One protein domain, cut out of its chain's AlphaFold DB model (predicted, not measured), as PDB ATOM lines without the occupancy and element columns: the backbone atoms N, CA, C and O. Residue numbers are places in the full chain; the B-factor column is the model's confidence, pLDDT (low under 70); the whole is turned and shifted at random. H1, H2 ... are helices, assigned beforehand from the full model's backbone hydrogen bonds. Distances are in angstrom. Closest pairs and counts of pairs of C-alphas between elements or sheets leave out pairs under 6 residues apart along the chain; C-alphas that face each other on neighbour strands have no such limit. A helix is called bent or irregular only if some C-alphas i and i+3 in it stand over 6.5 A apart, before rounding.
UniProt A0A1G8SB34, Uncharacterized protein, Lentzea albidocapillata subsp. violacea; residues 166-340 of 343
ATOM      1  N   ASP A 166      -6.154  -1.813   1.329       95.31
ATOM      2  CA  ASP A 166      -7.370  -2.619   1.492       95.31
ATOM      3  C   ASP A 166      -8.643  -1.801   1.206       95.31
ATOM      4  O   ASP A 166      -9.578  -2.301   0.580       95.31
ATOM      5  N   GLU A 167      -8.671  -0.521   1.594       95.69
ATOM      6  CA  GLU A 167      -9.752   0.417   1.274       95.69
ATOM      7  C   GLU A 167      -9.858   0.681  -0.232       95.69
ATOM      8  O   GLU A 167     -10.972   0.736  -0.759       95.69
ATOM      9  N   LEU A 168      -8.726   0.809  -0.939       95.94
ATOM     10  CA  LEU A 168      -8.720   0.907  -2.400       95.94
ATOM     11  C   LEU A 168      -9.312  -0.357  -3.026       95.94
ATOM     12  O   LEU A 168     -10.250  -0.250  -3.811       95.94
ATOM     13  N   VAL A 169      -8.808  -1.539  -2.661       93.44
ATOM     14  CA  VAL A 169      -9.277  -2.814  -3.225       93.44
ATOM     15  C   VAL A 169     -10.772  -2.997  -2.976       93.44
ATOM     16  O   VAL A 169     -11.518  -3.297  -3.908       93.44
ATOM     17  N   ALA A 170     -11.239  -2.751  -1.750       92.81
ATOM     18  CA  ALA A 170     -12.656  -2.840  -1.414       92.81
ATOM     19  C   ALA A 170     -13.508  -1.859  -2.238       92.81
ATOM     20  O   ALA A 170     -14.602  -2.209  -2.693       92.81
ATOM     21  N   TRP A 171     -13.009  -0.637  -2.462       95.56
ATOM     22  CA  TRP A 171     -13.683   0.343  -3.309       95.56
ATOM     23  C   TRP A 171     -13.754  -0.129  -4.765       95.56
ATOM     24  O   TRP A 171     -14.844  -0.139  -5.339       95.56
ATOM     25  N   VAL A 172     -12.631  -0.575  -5.340       94.25
ATOM     26  CA  VAL A 172     -12.536  -1.039  -6.735       94.25
ATOM     27  C   VAL A 172     -13.430  -2.250  -6.960       94.25
ATOM     28  O   VAL A 172     -14.228  -2.251  -7.892       94.25
ATOM     29  N   GLN A 173     -13.395  -3.248  -6.075       91.62
ATOM     30  CA  GLN A 173     -14.257  -4.426  -6.178       91.62
ATOM     31  C   GLN A 173     -15.741  -4.049  -6.141       91.62
ATOM     32  O   GLN A 173     -16.525  -4.530  -6.962       91.62
ATOM     33  N   LYS A 174     -16.141  -3.153  -5.228       93.19
ATOM     34  CA  LYS A 174     -17.520  -2.648  -5.159       93.19
ATOM     35  C   LYS A 174     -17.916  -1.897  -6.428       93.19
ATOM     36  O   LYS A 174     -19.040  -2.050  -6.907       93.19
ATOM     37  N   PHE A 175     -17.007  -1.086  -6.956       93.62
ATOM     38  CA  PHE A 175     -17.217  -0.313  -8.168       93.62
ATOM     39  C   PHE A 175     -17.356  -1.222  -9.396       93.62
ATOM     40  O   PHE A 175     -18.368  -1.171 -10.089       93.62
ATOM     41  N   VAL A 176     -16.412  -2.133  -9.626       89.19
ATOM     42  CA  VAL A 176     -16.442  -3.086 -10.747       89.19
ATOM     43  C   VAL A 176     -17.646  -4.024 -10.654       89.19
ATOM     44  O   VAL A 176     -18.276  -4.305 -11.673       89.19
ATOM     45  N   GLY A 177     -18.017  -4.462  -9.447       87.69
ATOM     46  CA  GLY A 177     -19.147  -5.361  -9.213       87.69
ATOM     47  C   GLY A 177     -20.530  -4.745  -9.463       87.69
ATOM     48  O   GLY A 177     -21.490  -5.486  -9.676       87.69
ATOM     49  N   THR A 178     -20.663  -3.412  -9.480       90.88
ATOM     50  CA  THR A 178     -21.956  -2.741  -9.711       90.88
ATOM     51  C   THR A 178     -22.253  -2.492 -11.194       90.88
ATOM     52  O   THR A 178     -21.375  -2.615 -12.044       90.88
ATOM     53  N   SER A 179     -23.506  -2.168 -11.531       89.06
ATOM     54  CA  SER A 179     -23.928  -1.929 -12.920       89.06
ATOM     55  C   SER A 179     -23.282  -0.675 -13.516       89.06
ATOM     56  O   SER A 179     -22.977   0.268 -12.794       89.06
ATOM     57  N   THR A 180     -23.148  -0.615 -14.842       88.75
ATOM     58  CA  THR A 180     -22.568   0.539 -15.555       88.75
ATOM     59  C   THR A 180     -23.235   1.865 -15.180       88.75
ATOM     60  O   THR A 180     -22.553   2.826 -14.842       88.75
ATOM     61  N   ALA A 181     -24.573   1.911 -15.156       90.00
ATOM     62  CA  ALA A 181     -25.305   3.116 -14.760       90.00
ATOM     63  C   ALA A 181     -24.970   3.538 -13.320       90.00
ATOM     64  O   ALA A 181     -24.762   4.716 -13.038       90.00
ATOM     65  N   ARG A 182     -24.848   2.566 -12.408       93.56
ATOM     66  CA  ARG A 182     -24.488   2.834 -11.017       93.56
ATOM     67  C   ARG A 182     -23.021   3.248 -10.864       93.56
ATOM     68  O   ARG A 182     -22.726   4.073 -10.003       93.56
ATOM     69  N   GLN A 183     -22.114   2.723 -11.687       94.25
ATOM     70  CA  GLN A 183     -20.724   3.185 -11.760       94.25
ATOM     71  C   GLN A 183     -20.669   4.658 -12.182       94.25
ATOM     72  O   GLN A 183     -20.020   5.455 -11.507       94.25
ATOM     73  N   ASP A 184     -21.413   5.036 -13.228       94.44
ATOM     74  CA  ASP A 184     -21.502   6.423 -13.698       94.44
ATOM     75  C   ASP A 184     -22.050   7.352 -12.590       94.44
ATOM     76  O   ASP A 184     -21.486   8.419 -12.339       94.44
ATOM     77  N   GLU A 185     -23.094   6.941 -11.861       95.81
ATOM     78  CA  GLU A 185     -23.624   7.682 -10.703       95.81
ATOM     79  C   GLU A 185     -22.599   7.850  -9.573       95.81
ATOM     80  O   GLU A 185     -22.417   8.959  -9.068       95.81
ATOM     81  N   ILE A 186     -21.936   6.758  -9.165       96.19
ATOM     82  CA  ILE A 186     -20.921   6.780  -8.102       96.19
ATOM     83  C   ILE A 186     -19.794   7.729  -8.496       96.19
ATOM     84  O   ILE A 186     -19.421   8.587  -7.701       96.19
ATOM     85  N   TRP A 187     -19.286   7.610  -9.723       96.56
ATOM     86  CA  TRP A 187     -18.183   8.430 -10.206       96.56
ATOM     87  C   TRP A 187     -18.537   9.913 -10.261       96.56
ATOM     88  O   TRP A 187     -17.764  10.750  -9.804       96.56
ATOM     89  N   ASN A 188     -19.722  10.251 -10.769       95.62
ATOM     90  CA  ASN A 188     -20.170  11.640 -10.854       95.62
ATOM     91  C   ASN A 188     -20.416  12.274  -9.475       95.62
ATOM     92  O   ASN A 188     -20.340  13.494  -9.349       95.62
ATOM     93  N   ALA A 189     -20.681  11.465  -8.444       96.81
ATOM     94  CA  ALA A 189     -20.806  11.929  -7.066       96.81
ATOM     95  C   ALA A 189     -19.453  12.139  -6.356       96.81
ATOM     96  O   ALA A 189     -19.419  12.755  -5.288       96.81
ATOM     97  N   LEU A 190     -18.341  11.641  -6.912       97.50
ATOM     98  CA  LEU A 190     -17.024  11.786  -6.297       97.50
ATOM     99  C   LEU A 190     -16.441  13.195  -6.495       97.50
ATOM    100  O   LEU A 190     -16.473  13.742  -7.605       97.50
ATOM    101  N   PRO A 191     -15.785  13.756  -5.463       97.00
ATOM    102  CA  PRO A 191     -14.940  14.930  -5.627       97.00
ATOM    103  C   PRO A 191     -13.854  14.703  -6.689       97.00
ATOM    104  O   PRO A 191     -13.322  13.604  -6.832       97.00
ATOM    105  N   GLU A 192     -13.471  15.761  -7.404       95.31
ATOM    106  CA  GLU A 192     -12.437  15.700  -8.450       95.31
ATOM    107  C   GLU A 192     -11.111  15.110  -7.949       95.31
ATOM    108  O   GLU A 192     -10.558  14.220  -8.592       95.31
ATOM    109  N   LYS A 193     -10.646  15.531  -6.764       95.44
ATOM    110  CA  LYS A 193      -9.430  14.979  -6.147       95.44
ATOM    111  C   LYS A 193      -9.515  13.465  -5.922       95.44
ATOM    112  O   LYS A 193      -8.520  12.775  -6.117       95.44
ATOM    113  N   GLU A 194     -10.684  12.947  -5.545       96.19
ATOM    114  CA  GLU A 194     -10.864  11.509  -5.310       96.19
ATOM    115  C   GLU A 194     -10.909  10.728  -6.626       96.19
ATOM    116  O   GLU A 194     -10.304   9.666  -6.723       96.19
ATOM    117  N   ARG A 195     -11.527  11.284  -7.677       96.50
ATOM    118  CA  ARG A 195     -11.467  10.703  -9.028       96.50
ATOM    119  C   ARG A 195     -10.031  10.596  -9.537       96.50
ATOM    120  O   ARG A 195      -9.632   9.537 -10.013       96.50
ATOM    121  N   LEU A 196      -9.238  11.658  -9.371       96.06
ATOM    122  CA  LEU A 196      -7.810  11.648  -9.704       96.06
ATOM    123  C   LEU A 196      -7.045  10.599  -8.891       96.06
ATOM    124  O   LEU A 196      -6.240   9.866  -9.460       96.06
ATOM    125  N   ARG A 197      -7.309  10.504  -7.579       96.81
ATOM    126  CA  ARG A 197      -6.672   9.517  -6.697       96.81
ATOM    127  C   ARG A 197      -6.955   8.092  -7.158       96.81
ATOM    128  O   ARG A 197      -6.019   7.307  -7.280       96.81
ATOM    129  N   LEU A 198      -8.220   7.765  -7.410       96.94
ATOM    130  CA  LEU A 198      -8.643   6.417  -7.784       96.94
ATOM    131  C   LEU A 198      -8.111   6.022  -9.164       96.94
ATOM    132  O   LEU A 198      -7.507   4.963  -9.280       96.94
ATOM    133  N   ALA A 199      -8.229   6.898 -10.169       95.88
ATOM    134  CA  ALA A 199      -7.671   6.643 -11.498       95.88
ATOM    135  C   ALA A 199      -6.137   6.511 -11.475       95.88
ATOM    136  O   ALA A 199      -5.566   5.767 -12.255       95.88
ATOM    137  N   ALA A 200      -5.433   7.203 -10.581       96.06
ATOM    138  CA  ALA A 200      -3.991   7.008 -10.448       96.06
ATOM    139  C   ALA A 200      -3.589   5.764  -9.653       96.06
ATOM    140  O   ALA A 200      -2.450   5.325  -9.755       96.06
ATOM    141  N   SER A 201      -4.483   5.224  -8.830       95.19
ATOM    142  CA  SER A 201      -4.154   4.124  -7.922       95.19
ATOM    143  C   SER A 201      -4.436   2.748  -8.513       95.19
ATOM    144  O   SER A 201      -3.873   1.773  -8.021       95.19
ATOM    145  N   ASP A 202      -5.308   2.665  -9.520       94.19
ATOM    146  CA  ASP A 202      -5.776   1.403 -10.079       94.19
ATOM    147  C   ASP A 202      -6.075   1.537 -11.585       94.19
ATOM    148  O   ASP A 202      -6.887   2.370 -12.006       94.19
ATOM    149  N   ASP A 203      -5.406   0.709 -12.396       90.38
ATOM    150  CA  ASP A 203      -5.541   0.716 -13.859       90.38
ATOM    151  C   ASP A 203      -6.980   0.381 -14.294       90.38
ATOM    152  O   ASP A 203      -7.494   1.005 -15.221       90.38
ATOM    153  N   GLU A 204      -7.689  -0.510 -13.589       90.06
ATOM    154  CA  GLU A 204      -9.079  -0.861 -13.909       90.06
ATOM    155  C   GLU A 204     -10.013   0.347 -13.706       90.06
ATOM    156  O   GLU A 204     -11.002   0.478 -14.428       90.06
ATOM    157  N   VAL A 205      -9.710   1.281 -12.800       94.69
ATOM    158  CA  VAL A 205     -10.492   2.525 -12.651       94.69
ATOM    159  C   VAL A 205     -10.131   3.555 -13.717       94.69
ATOM    160  O   VAL A 205     -11.025   4.191 -14.283       94.69
ATOM    161  N   TRP A 206      -8.845   3.728 -14.018       94.44
ATOM    162  CA  TRP A 206      -8.415   4.652 -15.070       94.44
ATOM    163  C   TRP A 206      -8.965   4.259 -16.439       94.44
ATOM    164  O   TRP A 206      -9.562   5.084 -17.131       94.44
ATOM    165  N   GLU A 207      -8.827   2.988 -16.802       92.00
ATOM    166  CA  GLU A 207      -9.364   2.428 -18.039       92.00
ATOM    167  C   GLU A 207     -10.871   2.636 -18.157       92.00
ATOM    168  O   GLU A 207     -11.394   2.940 -19.235       92.00
ATOM    169  N   TRP A 208     -11.581   2.474 -17.039       94.25
ATOM    170  CA  TRP A 208     -13.009   2.727 -16.977       94.25
ATOM    171  C   TRP A 208     -13.336   4.201 -17.236       94.25
ATOM    172  O   TRP A 208     -14.250   4.478 -18.013       94.25
ATOM    173  N   ASP A 209     -12.607   5.144 -16.631       94.88
ATOM    174  CA  ASP A 209     -12.888   6.577 -16.790       94.88
ATOM    175  C   ASP A 209     -12.577   7.068 -18.210       94.88
ATOM    176  O   ASP A 209     -13.376   7.802 -18.793       94.88
ATOM    177  N   GLU A 210     -11.485   6.594 -18.817       93.31
ATOM    178  CA  GLU A 210     -11.176   6.865 -20.230       93.31
ATOM    179  C   GLU A 210     -12.273   6.300 -21.150       93.31
ATOM    180  O   GLU A 210     -12.719   6.959 -22.093       93.31
ATOM    181  N   CYS A 211     -12.779   5.102 -20.841       93.06
ATOM    182  CA  CYS A 211     -13.908   4.507 -21.547       93.06
ATOM    183  C   CYS A 211     -15.195   5.324 -21.372       93.06
ATOM    184  O   CYS A 211     -15.863   5.633 -22.357       93.06
ATOM    185  N   ARG A 212     -15.534   5.744 -20.148       93.25
ATOM    186  CA  ARG A 212     -16.679   6.624 -19.872       93.25
ATOM    187  C   ARG A 212     -16.582   7.933 -20.655       93.25
ATOM    188  O   ARG A 212     -17.574   8.352 -21.249       93.25
ATOM    189  N   ALA A 213     -15.409   8.565 -20.678       91.69
ATOM    190  CA  ALA A 213     -15.181   9.787 -21.441       91.69
ATOM    191  C   ALA A 213     -15.393   9.556 -22.946       91.69
ATOM    192  O   ALA A 213     -16.089  10.339 -23.589       91.69
ATOM    193  N   ALA A 214     -14.877   8.450 -23.492       91.44
ATOM    194  CA  ALA A 214     -15.078   8.088 -24.893       91.44
ATOM    195  C   ALA A 214     -16.554   7.807 -25.229       91.44
ATOM    196  O   ALA A 214     -17.037   8.281 -26.255       91.44
ATOM    197  N   ARG A 215     -17.292   7.096 -24.360       90.25
ATOM    198  CA  ARG A 215     -18.735   6.815 -24.532       90.25
ATOM    199  C   ARG A 215     -19.583   8.085 -24.610       90.25
ATOM    200  O   ARG A 215     -20.610   8.079 -25.275       90.25
ATOM    201  N   ALA A 216     -19.163   9.162 -23.949       86.56
ATOM    202  CA  ALA A 216     -19.856  10.448 -23.988       86.56
ATOM    203  C   ALA A 216     -19.596  11.255 -25.279       86.56
ATOM    204  O   ALA A 216     -20.264  12.261 -25.515       86.56
ATOM    205  N   MET A 217     -18.624  10.847 -26.105       81.31
ATOM    206  CA  MET A 217     -18.256  11.508 -27.358       81.31
ATOM    207  C   MET A 217     -18.778  10.687 -28.549       81.31
ATOM    208  O   MET A 217     -18.068   9.845 -29.106       81.31
ATOM    209  N   ASP A 218     -20.038  10.922 -28.933       66.75
ATOM    210  CA  ASP A 218     -20.705  10.220 -30.039       66.75
ATOM    211  C   ASP A 218     -19.842  10.180 -31.316       66.75
ATOM    212  O   ASP A 218     -19.363  11.202 -31.810       66.75
ATOM    213  N   GLY A 219     -19.650   8.981 -31.880       65.06
ATOM    214  CA  GLY A 219     -18.985   8.783 -33.177       65.06
ATOM    215  C   GLY A 219     -17.448   8.764 -33.173       65.06
ATOM    216  O   GLY A 219     -16.858   8.595 -34.239       65.06
ATOM    217  N   VAL A 220     -16.782   8.877 -32.014       80.31
ATOM    218  CA  VAL A 220     -15.300   8.941 -31.926       80.31
ATOM    219  C   VAL A 220     -14.651   7.602 -31.529       80.31
ATOM    220  O   VAL A 220     -13.430   7.454 -31.581       80.31
ATOM    221  N   LEU A 221     -15.440   6.570 -31.207       88.56
ATOM    222  CA  LEU A 221     -14.936   5.307 -30.636       88.56
ATOM    223  C   LEU A 221     -13.933   4.552 -31.531       88.56
ATOM    224  O   LEU A 221     -13.038   3.881 -31.019       88.56
ATOM    225  N   ALA A 222     -14.024   4.695 -32.856       87.06
ATOM    226  CA  ALA A 222     -13.058   4.116 -33.794       87.06
ATOM    227  C   ALA A 222     -11.631   4.675 -33.601       87.06
ATOM    228  O   ALA A 222     -10.647   3.965 -33.812       87.06
ATOM    229  N   GLY A 223     -11.524   5.941 -33.182       87.06
ATOM    230  CA  GLY A 223     -10.267   6.644 -32.912       87.06
ATOM    231  C   GLY A 223      -9.831   6.620 -31.446       87.06
ATOM    232  O   GLY A 223      -8.843   7.270 -31.114       87.06
ATOM    233  N   ALA A 224     -10.546   5.905 -30.570       91.62
ATOM    234  CA  ALA A 224     -10.171   5.788 -29.163       91.62
ATOM    235  C   ALA A 224      -8.795   5.112 -28.994       91.62
ATOM    236  O   ALA A 224      -8.333   4.376 -29.872       91.62
ATOM    237  N   ALA A 225      -8.145   5.338 -27.850       92.06
ATOM    238  CA  ALA A 225      -6.917   4.628 -27.499       92.06
ATOM    239  C   ALA A 225      -7.158   3.106 -27.454       92.06
ATOM    240  O   ALA A 225      -8.240   2.662 -27.074       92.06
ATOM    241  N   ASP A 226      -6.158   2.297 -27.812       94.69
ATOM    242  CA  ASP A 226      -6.336   0.842 -27.965       94.69
ATOM    243  C   ASP A 226      -6.808   0.152 -26.680       94.69
ATOM    244  O   ASP A 226      -7.665  -0.723 -26.719       94.69
ATOM    245  N   LEU A 227      -6.347   0.627 -25.527       92.62
ATOM    246  CA  LEU A 227      -6.832   0.194 -24.221       92.62
ATOM    247  C   LEU A 227      -8.335   0.440 -24.019       92.62
ATOM    248  O   LEU A 227      -9.078  -0.440 -23.584       92.62
ATOM    249  N   VAL A 228      -8.798   1.634 -24.389       94.31
ATOM    250  CA  VAL A 228     -10.218   1.988 -24.333       94.31
ATOM    251  C   VAL A 228     -11.013   1.104 -25.291       94.31
ATOM    252  O   VAL A 228     -12.104   0.659 -24.946       94.31
ATOM    253  N   LYS A 229     -10.454   0.776 -26.464       95.69
ATOM    254  CA  LYS A 229     -11.069  -0.171 -27.403       95.69
ATOM    255  C   LYS A 229     -11.200  -1.567 -26.801       95.69
ATOM    256  O   LYS A 229     -12.282  -2.135 -26.909       95.69
ATOM    257  N   VAL A 230     -10.158  -2.103 -26.152       96.19
ATOM    258  CA  VAL A 230     -10.223  -3.408 -25.462       96.19
ATOM    259  C   VAL A 230     -11.385  -3.413 -24.475       96.19
ATOM    260  O   VAL A 230     -12.249  -4.290 -24.531       96.19
ATOM    261  N   ARG A 231     -11.472  -2.384 -23.628       95.00
ATOM    262  CA  ARG A 231     -12.531  -2.293 -22.626       95.00
ATOM    263  C   ARG A 231     -13.926  -2.127 -23.226       95.00
ATOM    264  O   ARG A 231     -14.845  -2.829 -22.817       95.00
ATOM    265  N   LEU A 232     -14.093  -1.239 -24.209       94.75
ATOM    266  CA  LEU A 232     -15.362  -1.054 -24.924       94.75
ATOM    267  C   LEU A 232     -15.831  -2.361 -25.567       94.75
ATOM    268  O   LEU A 232     -16.995  -2.727 -25.452       94.75
ATOM    269  N   MET A 233     -14.918  -3.099 -26.203       96.06
ATOM    270  CA  MET A 233     -15.236  -4.385 -26.814       96.06
ATOM    271  C   MET A 233     -15.639  -5.439 -25.773       96.06
ATOM    272  O   MET A 233     -16.571  -6.209 -26.017       96.06
ATOM    273  N   ARG A 234     -14.949  -5.467 -24.625       95.25
ATOM    274  CA  ARG A 234     -15.149  -6.426 -23.527       95.25
ATOM    275  C   ARG A 234     -16.467  -6.188 -22.789       95.25
ATOM    276  O   ARG A 234     -17.271  -7.109 -22.679       95.25
ATOM    277  N   ASP A 235     -16.673  -4.959 -22.324       92.25
ATOM    278  CA  ASP A 235     -17.674  -4.620 -21.306       92.25
ATOM    279  C   ASP A 235     -18.947  -3.977 -21.885       92.25
ATOM    280  O   ASP A 235     -19.963  -3.935 -21.195       92.25
ATOM    281  N   TYR A 236     -18.913  -3.483 -23.133       92.31
ATOM    282  CA  TYR A 236     -19.995  -2.686 -23.732       92.31
ATOM    283  C   TYR A 236     -20.400  -3.218 -25.119       92.31
ATOM    284  O   TYR A 236     -19.996  -2.662 -26.152       92.31
ATOM    285  N   PRO A 237     -21.190  -4.311 -25.188       93.12
ATOM    286  CA  PRO A 237     -21.612  -4.928 -26.447       93.12
ATOM    287  C   PRO A 237     -22.209  -3.948 -27.465       93.12
ATOM    288  O   PRO A 237     -21.938  -4.057 -28.663       93.12
ATOM    289  N   GLU A 238     -22.955  -2.951 -26.991       92.38
ATOM    290  CA  GLU A 238     -23.583  -1.897 -27.788       92.38
ATOM    291  C   GLU A 238     -22.580  -1.012 -28.549       92.38
ATOM    292  O   GLU A 238     -22.923  -0.432 -29.579       92.38
ATOM    293  N   HIS A 239     -21.326  -0.935 -28.095       93.88
ATOM    294  CA  HIS A 239     -20.281  -0.105 -28.702       93.88
ATOM    295  C   HIS A 239     -19.345  -0.878 -29.640       93.88
ATOM    296  O   HIS A 239     -18.560  -0.263 -30.370       93.88
ATOM    297  N   ARG A 240     -19.445  -2.215 -29.694       94.75
ATOM    298  CA  ARG A 240     -18.530  -3.067 -30.477       94.75
ATOM    299  C   ARG A 240     -18.482  -2.694 -31.951       94.75
ATOM    300  O   ARG A 240     -17.400  -2.587 -32.520       94.75
ATOM    301  N   ALA A 241     -19.636  -2.466 -32.576       94.06
ATOM    302  CA  ALA A 241     -19.700  -2.127 -33.998       94.06
ATOM    303  C   ALA A 241     -18.929  -0.832 -34.321       94.06
ATOM    304  O   ALA A 241     -18.180  -0.788 -35.297       94.06
ATOM    305  N   ALA A 242     -19.057   0.189 -33.469       93.31
ATOM    306  CA  ALA A 242     -18.365   1.465 -33.634       93.31
ATOM    307  C   ALA A 242     -16.847   1.331 -33.439       93.31
ATOM    308  O   ALA A 242     -16.074   1.898 -34.207       93.31
ATOM    309  N   VAL A 243     -16.409   0.543 -32.451       95.06
ATOM    310  CA  VAL A 243     -14.981   0.285 -32.214       95.06
ATOM    311  C   VAL A 243     -14.358  -0.518 -33.361       95.06
ATOM    312  O   VAL A 243     -13.292  -0.156 -33.863       95.06
ATOM    313  N   ARG A 244     -15.043  -1.570 -33.835       95.56
ATOM    314  CA  ARG A 244     -14.586  -2.433 -34.941       95.56
ATOM    315  C   ARG A 244     -14.335  -1.668 -36.234       95.56
ATOM    316  O   ARG A 244     -13.425  -2.030 -36.972       95.56
ATOM    317  N   ALA A 245     -15.086  -0.597 -36.493       92.88
ATOM    318  CA  ALA A 245     -14.887   0.240 -37.674       92.88
ATOM    319  C   ALA A 245     -13.471   0.855 -37.756       92.88
ATOM    320  O   ALA A 245     -12.998   1.152 -38.852       92.88
ATOM    321  N   GLY A 246     -12.789   1.025 -36.614       90.81
ATOM    322  CA  GLY A 246     -11.429   1.567 -36.516       90.81
ATOM    323  C   GLY A 246     -10.314   0.525 -36.400       90.81
ATOM    324  O   GLY A 246      -9.163   0.897 -36.181       90.81
ATOM    325  N   LEU A 247     -10.629  -0.768 -36.507       95.19
ATOM    326  CA  LEU A 247      -9.676  -1.860 -36.318       95.19
ATOM    327  C   LEU A 247      -9.589  -2.729 -37.570       95.19
ATOM    328  O   LEU A 247     -10.557  -2.900 -38.310       95.19
ATOM    329  N   ARG A 248      -8.409  -3.300 -37.810       95.88
ATOM    330  CA  ARG A 248      -8.170  -4.279 -38.877       95.88
ATOM    331  C   ARG A 248      -7.246  -5.366 -38.354       95.88
ATOM    332  O   ARG A 248      -6.358  -5.066 -37.567       95.88
ATOM    333  N   LEU A 249      -7.462  -6.602 -38.797       95.31
ATOM    334  CA  LEU A 249      -6.486  -7.670 -38.593       95.31
ATOM    335  C   LEU A 249      -5.246  -7.371 -39.440       95.31
ATOM    336  O   LEU A 249      -5.368  -6.904 -40.577       95.31
ATOM    337  N   GLU A 250      -4.068  -7.637 -38.892       95.12
ATOM    338  CA  GLU A 250      -2.785  -7.411 -39.555       95.12
ATOM    339  C   GLU A 250      -1.969  -8.713 -39.590       95.12
ATOM    340  O   GLU A 250      -2.039  -9.539 -38.682       95.12
ATOM    341  N   GLY A 251      -1.179  -8.897 -40.654       93.69
ATOM    342  CA  GLY A 251      -0.248 -10.022 -40.773       93.69
ATOM    343  C   GLY A 251      -0.913 -11.393 -40.613       93.69
ATOM    344  O   GLY A 251      -1.795 -11.765 -41.383       93.69
ATOM    345  N   ASP A 252      -0.448 -12.145 -39.619       95.81
ATOM    346  CA  ASP A 252      -0.870 -13.506 -39.284       95.81
ATOM    347  C   ASP A 252      -1.884 -13.566 -38.127       95.81
ATOM    348  O   ASP A 252      -2.115 -14.650 -37.587       95.81
ATOM    349  N   ASP A 253      -2.518 -12.443 -37.755       97.00
ATOM    350  CA  ASP A 253      -3.488 -12.387 -36.649       97.00
ATOM    351  C   ASP A 253      -4.555 -13.492 -36.762       97.00
ATOM    352  O   ASP A 253      -4.860 -14.156 -35.777       97.00
ATOM    353  N   ALA A 254      -5.100 -13.742 -37.959       97.00
ATOM    354  CA  ALA A 254      -6.123 -14.772 -38.161       97.00
ATOM    355  C   ALA A 254      -5.622 -16.185 -37.805       97.00
ATOM    356  O   ALA A 254      -6.336 -16.947 -37.153       97.00
ATOM    357  N   THR A 255      -4.387 -16.516 -38.193       97.94
ATOM    358  CA  THR A 255      -3.742 -17.790 -37.849       97.94
ATOM    359  C   THR A 255      -3.485 -17.869 -36.348       97.94
ATOM    360  O   THR A 255      -3.869 -18.847 -35.714       97.94
ATOM    361  N   LYS A 256      -2.925 -16.812 -35.749       97.81
ATOM    362  CA  LYS A 256      -2.642 -16.767 -34.308       97.81
ATOM    363  C   LYS A 256      -3.906 -16.869 -33.457       97.81
ATOM    364  O   LYS A 256      -3.898 -17.564 -32.446       97.81
ATOM    365  N   ILE A 257      -5.005 -16.240 -33.873       98.38
ATOM    366  CA  ILE A 257      -6.309 -16.362 -33.207       98.38
ATOM    367  C   ILE A 257      -6.831 -17.802 -33.317       98.38
ATOM    368  O   ILE A 257      -7.305 -18.357 -32.325       98.38
ATOM    369  N   ALA A 258      -6.711 -18.432 -34.491       97.75
ATOM    370  CA  ALA A 258      -7.113 -19.826 -34.688       97.75
ATOM    371  C   ALA A 258      -6.284 -20.808 -33.838       97.75
ATOM    372  O   ALA A 258      -6.816 -21.814 -33.377       97.75
ATOM    373  N   GLU A 259      -5.011 -20.500 -33.583       97.75
ATOM    374  CA  GLU A 259      -4.149 -21.250 -32.663       97.75
ATOM    375  C   GLU A 259      -4.426 -20.931 -31.188       97.75
ATOM    376  O   GLU A 259      -4.243 -21.788 -30.327       97.75
ATOM    377  N   PHE A 260      -4.854 -19.706 -30.883       98.00
ATOM    378  CA  PHE A 260      -5.154 -19.228 -29.536       98.00
ATOM    379  C   PHE A 260      -6.437 -19.842 -28.969       98.00
ATOM    380  O   PHE A 260      -6.424 -20.380 -27.864       98.00
ATOM    381  N   LEU A 261      -7.545 -19.779 -29.712       97.56
ATOM    382  CA  LEU A 261      -8.872 -20.169 -29.224       97.56
ATOM    383  C   LEU A 261      -8.983 -21.610 -28.678       97.56
ATOM    384  O   LEU A 261      -9.651 -21.770 -27.652       97.56
ATOM    385  N   PRO A 262      -8.355 -22.643 -29.278       97.19
ATOM    386  CA  PRO A 262      -8.449 -24.014 -28.777       97.19
ATOM    387  C   PRO A 262      -7.512 -24.315 -27.597       97.19
ATOM    388  O   PRO A 262      -7.579 -25.416 -27.048       97.19
ATOM    389  N   LYS A 263      -6.627 -23.389 -27.199       97.06
ATOM    390  CA  LYS A 263      -5.697 -23.622 -26.084       97.06
ATOM    391  C   LYS A 263      -6.443 -23.815 -24.749       97.06
ATOM    392  O   LYS A 263      -7.512 -23.225 -24.538       97.06
ATOM    393  N   PRO A 264      -5.857 -24.575 -23.803       95.81
ATOM    394  CA  PRO A 264      -6.301 -24.591 -22.411       95.81
ATOM    395  C   PRO A 264      -6.470 -23.177 -21.835       95.81
ATOM    396  O   PRO A 264      -5.835 -22.226 -22.287       95.81
ATOM    397  N   PHE A 265      -7.345 -23.014 -20.838       94.06
ATOM    398  CA  PHE A 265      -7.677 -21.691 -20.290       94.06
ATOM    399  C   PHE A 265      -6.441 -20.916 -19.800       94.06
ATOM    400  O   PHE A 265      -6.297 -19.743 -20.133       94.06
ATOM    401  N   ASN A 266      -5.540 -21.577 -19.064       92.94
ATOM    402  CA  ASN A 266      -4.319 -20.949 -18.547       92.94
ATOM    403  C   ASN A 266      -3.355 -20.566 -19.679       92.94
ATOM    404  O   ASN A 266      -2.895 -19.434 -19.720       92.94
ATOM    405  N   ASP A 267      -3.159 -21.436 -20.669       96.31
ATOM    406  CA  ASP A 267      -2.330 -21.141 -21.843       96.31
ATOM    407  C   ASP A 267      -2.874 -19.951 -22.656       96.31
ATOM    408  O   ASP A 267      -2.108 -19.167 -23.222       96.31
ATOM    409  N   ARG A 268      -4.208 -19.788 -22.718       97.00
ATOM    410  CA  ARG A 268      -4.831 -18.580 -23.283       97.00
ATOM    411  C   ARG A 268      -4.550 -17.353 -22.423       97.00
ATOM    412  O   ARG A 268      -4.210 -16.317 -22.980       97.00
ATOM    413  N   ALA A 269      -4.657 -17.459 -21.099       95.69
ATOM    414  CA  ALA A 269      -4.352 -16.360 -20.185       95.69
ATOM    415  C   ALA A 269      -2.903 -15.874 -20.345       95.69
ATOM    416  O   ALA A 269      -2.683 -14.674 -20.491       95.69
ATOM    417  N   ASP A 270      -1.942 -16.797 -20.420       94.69
ATOM    418  CA  ASP A 270      -0.526 -16.477 -20.625       94.69
ATOM    419  C   ASP A 270      -0.285 -15.844 -22.001       94.69
ATOM    420  O   ASP A 270       0.385 -14.818 -22.116       94.69
ATOM    421  N   THR A 271      -0.894 -16.407 -23.055       96.75
ATOM    422  CA  THR A 271      -0.805 -15.841 -24.411       96.75
ATOM    423  C   THR A 271      -1.385 -14.428 -24.454       96.75
ATOM    424  O   THR A 271      -0.776 -13.534 -25.031       96.75
ATOM    425  N   TRP A 272      -2.547 -14.209 -23.833       96.94
ATOM    426  CA  TRP A 272      -3.216 -12.910 -23.784       96.94
ATOM    427  C   TRP A 272      -2.403 -11.866 -23.018       96.94
ATOM    428  O   TRP A 272      -2.266 -10.737 -23.486       96.94
ATOM    429  N   ALA A 273      -1.831 -12.248 -21.873       93.75
ATOM    430  CA  ALA A 273      -0.971 -11.383 -21.067       93.75
ATOM    431  C   ALA A 273       0.326 -10.985 -21.795       93.75
ATOM    432  O   ALA A 273       0.867  -9.915 -21.531       93.75
ATOM    433  N   ALA A 274       0.807 -11.815 -22.726       95.19
ATOM    434  CA  ALA A 274       1.978 -11.518 -23.550       95.19
ATOM    435  C   ALA A 274       1.686 -10.585 -24.743       95.19
ATOM    436  O   ALA A 274       2.621 -10.076 -25.365       95.19
ATOM    437  N   LEU A 275       0.414 -10.360 -25.094       96.12
ATOM    438  CA  LEU A 275       0.043  -9.420 -26.151       96.12
ATOM    439  C   LEU A 275       0.142  -7.980 -25.647       96.12
ATOM    440  O   LEU A 275      -0.398  -7.643 -24.595       96.12
ATOM    441  N   ASP A 276       0.735  -7.098 -26.455       96.12
ATOM    442  CA  ASP A 276       0.522  -5.664 -26.266       96.12
ATOM    443  C   ASP A 276      -0.963  -5.294 -26.462       96.12
ATOM    444  O   ASP A 276      -1.740  -5.995 -27.121       96.12
ATOM    445  N   VAL A 277      -1.363  -4.159 -25.887       95.12
ATOM    446  CA  VAL A 277      -2.764  -3.716 -25.883       95.12
ATOM    447  C   VAL A 277      -3.329  -3.474 -27.288       95.12
ATOM    448  O   VAL A 277      -4.527  -3.648 -27.519       95.12
ATOM    449  N   ARG A 278      -2.476  -3.126 -28.260       96.44
ATOM    450  CA  ARG A 278      -2.889  -2.943 -29.656       96.44
ATOM    451  C   ARG A 278      -3.268  -4.282 -30.278       96.44
ATOM    452  O   ARG A 278      -4.312  -4.381 -30.921       96.44
ATOM    453  N   ASN A 279      -2.461  -5.318 -30.066       97.69
ATOM    454  CA  ASN A 279      -2.745  -6.670 -30.535       97.69
ATOM    455  C   ASN A 279      -3.991  -7.240 -29.847       97.69
ATOM    456  O   ASN A 279      -4.839  -7.810 -30.534       97.69
ATOM    457  N   GLN A 280      -4.159  -7.013 -28.537       97.88
ATOM    458  CA  GLN A 280      -5.393  -7.365 -27.823       97.88
ATOM    459  C   GLN A 280      -6.621  -6.719 -28.485       97.88
ATOM    460  O   GLN A 280      -7.576  -7.420 -28.823       97.88
ATOM    461  N   ALA A 281      -6.575  -5.410 -28.766       97.44
ATOM    462  CA  ALA A 281      -7.663  -4.703 -29.442       97.44
ATOM    463  C   ALA A 281      -7.960  -5.285 -30.837       97.44
ATOM    464  O   ALA A 281      -9.123  -5.526 -31.165       97.44
ATOM    465  N   ARG A 282      -6.932  -5.559 -31.658       97.56
ATOM    466  CA  ARG A 282      -7.116  -6.166 -32.993       97.56
ATOM    467  C   ARG A 282      -7.727  -7.563 -32.906       97.56
ATOM    468  O   ARG A 282      -8.636  -7.869 -33.674       97.56
ATOM    469  N   TRP A 283      -7.273  -8.404 -31.977       98.25
ATOM    470  CA  TRP A 283      -7.776  -9.776 -31.843       98.25
ATOM    471  C   TRP A 283      -9.251  -9.827 -31.442       98.25
ATOM    472  O   TRP A 283      -9.971 -10.732 -31.858       98.25
ATOM    473  N   MET A 284      -9.743  -8.806 -30.737       98.00
ATOM    474  CA  MET A 284     -11.163  -8.632 -30.410       98.00
ATOM    475  C   MET A 284     -12.064  -8.319 -31.626       98.00
ATOM    476  O   MET A 284     -13.291  -8.237 -31.500       98.00
ATOM    477  N   LEU A 285     -11.509  -8.207 -32.841       97.56
ATOM    478  CA  LEU A 285     -12.302  -8.325 -34.073       97.56
ATOM    479  C   LEU A 285     -12.965  -9.708 -34.203       97.56
ATOM    480  O   LEU A 285     -14.005  -9.813 -34.849       97.56
ATOM    481  N   ASN A 286     -12.404 -10.746 -33.574       98.19
ATOM    482  CA  ASN A 286     -13.014 -12.066 -33.460       98.19
ATOM    483  C   ASN A 286     -13.944 -12.129 -32.229       98.19
ATOM    484  O   ASN A 286     -13.512 -11.870 -31.106       98.19
ATOM    485  N   ASP A 287     -15.218 -12.492 -32.430       97.56
ATOM    486  CA  ASP A 287     -16.227 -12.544 -31.357       97.56
ATOM    487  C   ASP A 287     -15.856 -13.508 -30.219       97.56
ATOM    488  O   ASP A 287     -16.123 -13.225 -29.053       97.56
ATOM    489  N   ASP A 288     -15.204 -14.630 -30.520       98.19
ATOM    490  CA  ASP A 288     -14.852 -15.633 -29.513       98.19
ATOM    491  C   ASP A 288     -13.756 -15.112 -28.584       98.19
ATOM    492  O   ASP A 288     -13.800 -15.357 -27.377       98.19
ATOM    493  N   VAL A 289     -12.816 -14.329 -29.126       98.31
ATOM    494  CA  VAL A 289     -11.801 -13.627 -28.331       98.31
ATOM    495  C   VAL A 289     -12.454 -12.588 -27.420       98.31
ATOM    496  O   VAL A 289     -12.090 -12.504 -26.250       98.31
ATOM    497  N   VAL A 290     -13.450 -11.838 -27.909       98.25
ATOM    498  CA  VAL A 290     -14.194 -10.865 -27.087       98.25
ATOM    499  C   VAL A 290     -14.870 -11.550 -25.906       98.25
ATOM    500  O   VAL A 290     -14.700 -11.128 -24.760       98.25
ATOM    501  N   HIS A 291     -15.619 -12.623 -26.172       98.31
ATOM    502  CA  HIS A 291     -16.323 -13.329 -25.110       98.31
ATOM    503  C   HIS A 291     -15.358 -13.975 -24.123       98.31
ATOM    504  O   HIS A 291     -15.613 -13.934 -22.915       98.31
ATOM    505  N   TRP A 292     -14.248 -14.523 -24.626       98.31
ATOM    506  CA  TRP A 292     -13.200 -15.077 -23.788       98.31
ATOM    507  C   TRP A 292     -12.573 -14.015 -22.885       98.31
ATOM    508  O   TRP A 292     -12.479 -14.245 -21.683       98.31
ATOM    509  N   ALA A 293     -12.228 -12.838 -23.416       97.88
ATOM    510  CA  ALA A 293     -11.630 -11.752 -22.643       97.88
ATOM    511  C   ALA A 293     -12.565 -11.249 -21.528       97.88
ATOM    512  O   ALA A 293     -12.116 -10.997 -20.411       97.88
ATOM    513  N   ALA A 294     -13.873 -11.152 -21.796       96.88
ATOM    514  CA  ALA A 294     -14.862 -10.774 -20.785       96.88
ATOM    515  C   ALA A 294     -15.012 -11.839 -19.682       96.88
ATOM    516  O   ALA A 294     -15.012 -11.505 -18.496       96.88
ATOM    517  N   GLY A 295     -15.073 -13.124 -20.053       97.06
ATOM    518  CA  GLY A 295     -15.120 -14.224 -19.084       97.06
ATOM    519  C   GLY A 295     -13.833 -14.344 -18.258       97.06
ATOM    520  O   GLY A 295     -13.888 -14.539 -17.045       97.06
ATOM    521  N   TYR A 296     -12.675 -14.161 -18.896       96.88
ATOM    522  CA  TYR A 296     -11.372 -14.122 -18.237       96.88
ATOM    523  C   TYR A 296     -11.274 -12.970 -17.232       96.88
ATOM    524  O   TYR A 296     -10.837 -13.195 -16.107       96.88
ATOM    525  N   ASN A 297     -11.748 -11.769 -17.579       94.62
ATOM    526  CA  ASN A 297     -11.772 -10.635 -16.653       94.62
ATOM    527  C   ASN A 297     -12.611 -10.929 -15.397       94.62
ATOM    528  O   ASN A 297     -12.160 -10.690 -14.280       94.62
ATOM    529  N   ALA A 298     -13.803 -11.516 -15.556       94.69
ATOM    530  CA  ALA A 298     -14.631 -11.903 -14.413       94.69
ATOM    531  C   ALA A 298     -13.967 -12.982 -13.540       94.69
ATOM    532  O   ALA A 298     -14.021 -12.911 -12.312       94.69
ATOM    533  N   PHE A 299     -13.281 -13.947 -14.158       95.56
ATOM    534  CA  PHE A 299     -12.482 -14.932 -13.430       95.56
ATOM    535  C   PHE A 299     -11.308 -14.293 -12.671       95.56
ATOM    536  O   PHE A 299     -11.023 -14.691 -11.542       95.56
ATOM    537  N   GLN A 300     -10.649 -13.277 -13.236       93.31
ATOM    538  CA  GLN A 300      -9.585 -12.557 -12.534       93.31
ATOM    539  C   GLN A 300     -10.116 -11.811 -11.307       93.31
ATOM    540  O   GLN A 300      -9.488 -11.866 -10.251       93.31
ATOM    541  N   MET A 301     -11.308 -11.216 -11.400       92.62
ATOM    542  CA  MET A 301     -11.979 -10.605 -10.248       92.62
ATOM    543  C   MET A 301     -12.264 -11.622  -9.131       92.62
ATOM    544  O   MET A 301     -12.056 -11.329  -7.955       92.62
ATOM    545  N   PHE A 302     -12.664 -12.846  -9.486       94.38
ATOM    546  CA  PHE A 302     -12.768 -13.946  -8.524       94.38
ATOM    547  C   PHE A 302     -11.411 -14.293  -7.888       94.38
ATOM    548  O   PHE A 302     -11.316 -14.392  -6.666       94.38
ATOM    549  N   ARG A 303     -10.341 -14.420  -8.685       92.38
ATOM    550  CA  ARG A 303      -9.000 -14.776  -8.184       92.38
ATOM    551  C   ARG A 303      -8.415 -13.770  -7.199       92.38
ATOM    552  O   ARG A 303      -7.668 -14.178  -6.313       92.38
ATOM    553  N   ILE A 304      -8.749 -12.488  -7.334       88.69
ATOM    554  CA  ILE A 304      -8.336 -11.443  -6.384       88.69
ATOM    555  C   ILE A 304      -9.272 -11.336  -5.166       88.69
ATOM    556  O   ILE A 304      -9.160 -10.394  -4.385       88.69
ATOM    557  N   GLY A 305     -10.200 -12.284  -4.996       91.00
ATOM    558  CA  GLY A 305     -11.060 -12.383  -3.820       91.00
ATOM    559  C   GLY A 305     -12.239 -11.415  -3.818       91.00
ATOM    560  O   GLY A 305     -12.601 -10.914  -2.754       91.00
ATOM    561  N   MET A 306     -12.836 -11.120  -4.981       93.31
ATOM    562  CA  MET A 306     -14.069 -10.327  -5.037       93.31
ATOM    563  C   MET A 306     -15.171 -10.967  -4.163       93.31
ATOM    564  O   MET A 306     -15.439 -12.159  -4.321       93.31
ATOM    565  N   PRO A 307     -15.840 -10.200  -3.278       93.94
ATOM    566  CA  PRO A 307     -16.929 -10.708  -2.445       93.94
ATOM    567  C   PRO A 307     -18.065 -11.347  -3.253       93.94
ATOM    568  O   PRO A 307     -18.455 -10.815  -4.293       93.94
ATOM    569  N   ASP A 308     -18.647 -12.431  -2.731       94.25
ATOM    570  CA  ASP A 308     -19.643 -13.270  -3.419       94.25
ATOM    571  C   ASP A 308     -20.800 -12.478  -4.050       94.25
ATOM    572  O   ASP A 308     -21.145 -12.695  -5.210       94.25
ATOM    573  N   GLU A 309     -21.380 -11.519  -3.323       93.19
ATOM    574  CA  GLU A 309     -22.491 -10.699  -3.832       93.19
ATOM    575  C   GLU A 309     -22.089  -9.861  -5.056       93.19
ATOM    576  O   GLU A 309     -22.852  -9.737  -6.019       93.19
ATOM    577  N   LEU A 310     -20.874  -9.306  -5.035       93.44
ATOM    578  CA  LEU A 310     -20.325  -8.502  -6.127       93.44
ATOM    579  C   LEU A 310     -19.925  -9.386  -7.309       93.44
ATOM    580  O   LEU A 310     -20.183  -9.017  -8.455       93.44
ATOM    581  N   LEU A 311     -19.371 -10.570  -7.035       94.69
ATOM    582  CA  LEU A 311     -19.026 -11.555  -8.054       94.69
ATOM    583  C   LEU A 311     -20.272 -12.037  -8.803       94.69
ATOM    584  O   LEU A 311     -20.288 -12.044 -10.031       94.69
ATOM    585  N   VAL A 312     -21.346 -12.375  -8.086       94.00
ATOM    586  CA  VAL A 312     -22.628 -12.759  -8.698       94.00
ATOM    587  C   VAL A 312     -23.205 -11.607  -9.524       94.00
ATOM    588  O   VAL A 312     -23.673 -11.825 -10.642       94.00
ATOM    589  N   GLY A 313     -23.144 -10.373  -9.015       92.00
ATOM    590  CA  GLY A 313     -23.558  -9.179  -9.757       92.00
ATOM    591  C   GLY A 313     -22.750  -8.942 -11.039       92.00
ATOM    592  O   GLY A 313     -23.308  -8.519 -12.053       92.00
ATOM    593  N   LEU A 314     -21.449  -9.239 -11.027       93.94
ATOM    594  CA  LEU A 314     -20.589  -9.196 -12.209       93.94
ATOM    595  C   LEU A 314     -20.957 -10.294 -13.215       93.94
ATOM    596  O   LEU A 314     -21.188  -9.989 -14.384       93.94
ATOM    597  N   LEU A 315     -21.065 -11.548 -12.767       95.25
ATOM    598  CA  LEU A 315     -21.331 -12.703 -13.631       95.25
ATOM    599  C   LEU A 315     -22.690 -12.610 -14.337       95.25
ATOM    600  O   LEU A 315     -22.765 -12.865 -15.535       95.25
ATOM    601  N   ARG A 316     -23.735 -12.140 -13.644       93.50
ATOM    602  CA  ARG A 316     -25.082 -11.949 -14.222       93.50
ATOM    603  C   ARG A 316     -25.150 -10.915 -15.346       93.50
ATOM    604  O   ARG A 316     -26.133 -10.880 -16.081       93.50
ATOM    605  N   ARG A 317     -24.152 -10.035 -15.460       92.00
ATOM    606  CA  ARG A 317     -24.075  -9.026 -16.529       92.00
ATOM    607  C   ARG A 317     -23.343  -9.522 -17.768       92.00
ATOM    608  O   ARG A 317     -23.401  -8.856 -18.798       92.00
ATOM    609  N   LEU A 318     -22.642 -10.649 -17.676       94.81
ATOM    610  CA  LEU A 318     -21.944 -11.217 -18.818       94.81
ATOM    611  C   LEU A 318     -22.945 -11.745 -19.847       94.81
ATOM    612  O   LEU A 318     -23.974 -12.327 -19.510       94.81
ATOM    613  N   GLU A 319     -22.604 -11.610 -21.127       96.06
ATOM    614  CA  GLU A 319     -23.310 -12.343 -22.175       96.06
ATOM    615  C   GLU A 319     -23.158 -13.858 -21.947       96.06
ATOM    616  O   GLU A 319     -22.105 -14.297 -21.472       96.06
ATOM    617  N   PRO A 320     -24.132 -14.695 -22.355       97.25
ATOM    618  CA  PRO A 320     -24.107 -16.134 -22.074       97.25
ATOM    619  C   PRO A 320     -22.806 -16.844 -22.485       97.25
ATOM    620  O   PRO A 320     -22.328 -17.733 -21.785       97.25
ATOM    621  N   ARG A 321     -22.193 -16.425 -23.600       97.62
ATOM    622  CA  ARG A 321     -20.917 -16.980 -24.084       97.62
ATOM    623  C   ARG A 321     -19.738 -16.605 -23.181       97.62
ATOM    624  O   ARG A 321     -18.871 -17.437 -22.943       97.62
ATOM    625  N   SER A 322     -19.721 -15.381 -22.663       97.94
ATOM    626  CA  SER A 322     -18.709 -14.904 -21.714       97.94
ATOM    627  C   SER A 322     -18.873 -15.546 -20.339       97.94
ATOM    628  O   SER A 322     -17.878 -15.942 -19.732       97.94
ATOM    629  N   LEU A 323     -20.118 -15.715 -19.879       97.44
ATOM    630  CA  LEU A 323     -20.427 -16.440 -18.646       97.44
ATOM    631  C   LEU A 323     -19.925 -17.885 -18.722       97.44
ATOM    632  O   LEU A 323     -19.208 -18.324 -17.828       97.44
ATOM    633  N   ALA A 324     -20.205 -18.583 -19.829       97.00
ATOM    634  CA  ALA A 324     -19.725 -19.945 -20.053       97.00
ATOM    635  C   ALA A 324     -18.189 -20.052 -20.021       97.00
ATOM    636  O   ALA A 324     -17.655 -21.050 -19.545       97.00
ATOM    637  N   VAL A 325     -17.466 -19.026 -20.495       97.00
ATOM    638  CA  VAL A 325     -16.002 -18.979 -20.367       97.00
ATOM    639  C   VAL A 325     -15.589 -18.844 -18.903       97.00
ATOM    640  O   VAL A 325     -14.758 -19.630 -18.449       97.00
ATOM    641  N   ALA A 326     -16.161 -17.896 -18.157       95.69
ATOM    642  CA  ALA A 326     -15.830 -17.699 -16.743       95.69
ATOM    643  C   ALA A 326     -16.054 -18.991 -15.931       95.69
ATOM    644  O   ALA A 326     -15.147 -19.464 -15.240       95.69
ATOM    645  N   THR A 327     -17.216 -19.628 -16.100       95.25
ATOM    646  CA  THR A 327     -17.612 -20.864 -15.399       95.25
ATOM    647  C   THR A 327     -17.047 -22.138 -16.039       95.25
ATOM    648  O   THR A 327     -17.402 -23.248 -15.649       95.25
ATOM    649  N   SER A 328     -16.169 -22.028 -17.039       93.94
ATOM    650  CA  SER A 328     -15.410 -23.192 -17.523       93.94
ATOM    651  C   SER A 328     -14.217 -23.519 -16.618       93.94
ATOM    652  O   SER A 328     -13.647 -24.605 -16.707       93.94
ATOM    653  N   THR A 329     -13.832 -22.584 -15.744       92.38
ATOM    654  CA  THR A 329     -12.734 -22.770 -14.794       92.38
ATOM    655  C   THR A 329     -13.200 -23.565 -13.573       92.38
ATOM    656  O   THR A 329     -14.222 -23.244 -12.968       92.38
ATOM    657  N   VAL A 330     -12.437 -24.597 -13.195       90.44
ATOM    658  CA  VAL A 330     -12.789 -25.498 -12.079       90.44
ATOM    659  C   VAL A 330     -12.982 -24.715 -10.777       90.44
ATOM    660  O   VAL A 330     -14.026 -24.839 -10.149       90.44
ATOM    661  N   GLY A 331     -12.041 -23.828 -10.435       92.12
ATOM    662  CA  GLY A 331     -12.082 -23.093  -9.166       92.12
ATOM    663  C   GLY A 331     -13.289 -22.162  -9.003       92.12
ATOM    664  O   GLY A 331     -13.875 -22.125  -7.926       92.12
ATOM    665  N   LEU A 332     -13.699 -21.429 -10.049       94.44
ATOM    666  CA  LEU A 332     -14.890 -20.573  -9.952       94.44
ATOM    667  C   LEU A 332     -16.168 -21.414  -9.877       94.44
ATOM    668  O   LEU A 332     -17.062 -21.112  -9.092       94.44
ATOM    669  N   SER A 333     -16.258 -22.477 -10.671       93.88
ATOM    670  CA  SER A 333     -17.449 -23.327 -10.702       93.88
ATOM    671  C   SER A 333     -17.658 -24.104  -9.405       93.88
ATOM    672  O   SER A 333     -18.789 -24.183  -8.928       93.88
ATOM    673  N   GLU A 334     -16.585 -24.618  -8.800       95.19
ATOM    674  CA  GLU A 334     -16.626 -25.227  -7.466       95.19
ATOM    675  C   GLU A 334     -17.054 -24.200  -6.412       95.19
ATOM    676  O   GLU A 334     -17.993 -24.464  -5.666       95.19
ATOM    677  N   HIS A 335     -16.472 -22.994  -6.418       95.12
ATOM    678  CA  HIS A 335     -16.845 -21.924  -5.482       95.12
ATOM    679  C   HIS A 335     -18.333 -21.559  -5.565       95.12
ATOM    680  O   HIS A 335     -19.015 -21.475  -4.543       95.12
ATOM    681  N   LEU A 336     -18.866 -21.381  -6.779       95.31
ATOM    682  CA  LEU A 336     -20.285 -21.083  -6.985       95.31
ATOM    683  C   LEU A 336     -21.184 -22.221  -6.473       95.31
ATOM    684  O   LEU A 336     -22.201 -21.953  -5.830       95.31
ATOM    685  N   ALA A 337     -20.803 -23.479  -6.714       94.38
ATOM    686  CA  ALA A 337     -21.556 -24.647  -6.264       94.38
ATOM    687  C   ALA A 337     -21.529 -24.806  -4.733       94.38
ATOM    688  O   ALA A 337     -22.584 -24.943  -4.111       94.38
ATOM    689  N   GLU A 338     -20.349 -24.729  -4.115       94.62
ATOM    690  CA  GLU A 338     -20.155 -24.847  -2.664       94.62
ATOM    691  C   GLU A 338     -20.926 -23.777  -1.887       94.62
ATOM    692  O   GLU A 338     -21.486 -24.042  -0.823       94.62
ATOM    693  N   ARG A 339     -20.991 -22.563  -2.441       92.75
ATOM    694  CA  ARG A 339     -21.694 -21.422  -1.846       92.75
ATOM    695  C   ARG A 339     -23.165 -21.330  -2.255       92.75
ATOM    696  O   ARG A 339     -23.862 -20.437  -1.782       92.75
ATOM    697  N   SER A 340     -23.655 -22.248  -3.098       90.56
ATOM    698  CA  SER A 340     -25.023 -22.234  -3.645       90.56
ATOM    699  C   SER A 340     -25.390 -20.910  -4.339       90.56
ATOM    700  O   SER A 340     -26.527 -20.439  -4.259       90.56
TER     701      SER A 340
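What this domain is: This is residues 166 to 340 of the 343 residues of an uncharacterized protein of Lentzea albidocapillata subsp. violacea (UniProt A0A1G8SB34). A cluster of mostly crossed helices is built round two that meet in the middle at about a right angle, H5 and the long H10. H4, H6 and H9 pack on H5, with H1, H2 and H3 on the side of H4 and with H7 and H8 near H9; H11 and H12 pack on H10, and H13 lies at the rim near H10. Residues 188 to 194, of which 192 to 194 belong to H3, stick out. The printed part has 175 residues with thirteen named helices, H1 to H13 in chain order, and no named strand, and its class is all helix. It is compact, with a radius of gyration of the C-alphas of 16.3 A and spans of 46 by 44 by 25 A.

Where its parts are: H1 is residues 166 to 177, 16.1 A long, with C-alpha 166 at (-7.370, -2.619, 1.492). H2 is residues 180 to 189, H3 residues 192 to 201 and H4 residues 203 to 215, 18.0 A. H5 is residues 226 to 235 and H6 residues 237 to 244. H6 is irregular: C-alphas 238 and 241 are 7.3 A apart. H7 is residues 253 to 260, H8 residues 265 to 274 and H9 residues 277 to 283. H10, residues 287 to 303, is 24.4 A long, and C-alpha 287 is at (-16.227, -12.544, -31.357). H11 is residues 308 to 315, H12 residues 320 to 326 and H13 residues 330 to 338, with C-alpha 338 at (-20.155, -24.847, -2.664).

How they stand to each other: H5 is the hub. It touches H4 about perpendicular at 86 degrees, the closest C-alphas being Cys 211 and Val 228, 5.3 A. H5 and H6 form a hairpin, and H5 touches H9 at Val 230 and Ala 281, 4.9 A. Residues 290 to 294 of H10 touch H5 at 83 degrees, about perpendicular, with Arg 234 and Ala 294 5.1 A apart. H10 touches H12 at Gly 295 and Ala 326, 4.2 A, and forms a hairpin with H11 at a shallow tilt of 7 degrees. H1 touches H11 at Gly 177 and Leu 310, 4.6 A. H3 and H4 touch only at the corner. H2, H7, H8 and H13 touch no helix; H13 is near H10. Every O i to N i+4 pair is within hydrogen-bond range in each helix but H6, with 2 of 4.

The domain as a whole: The C-alphas of Pro 191 and Thr 255, 47.3 A apart, are the farthest. The printed part has no cut and no long link. Mean pLDDT of the printed part is 94.1; residues 218 to 219 are under 70.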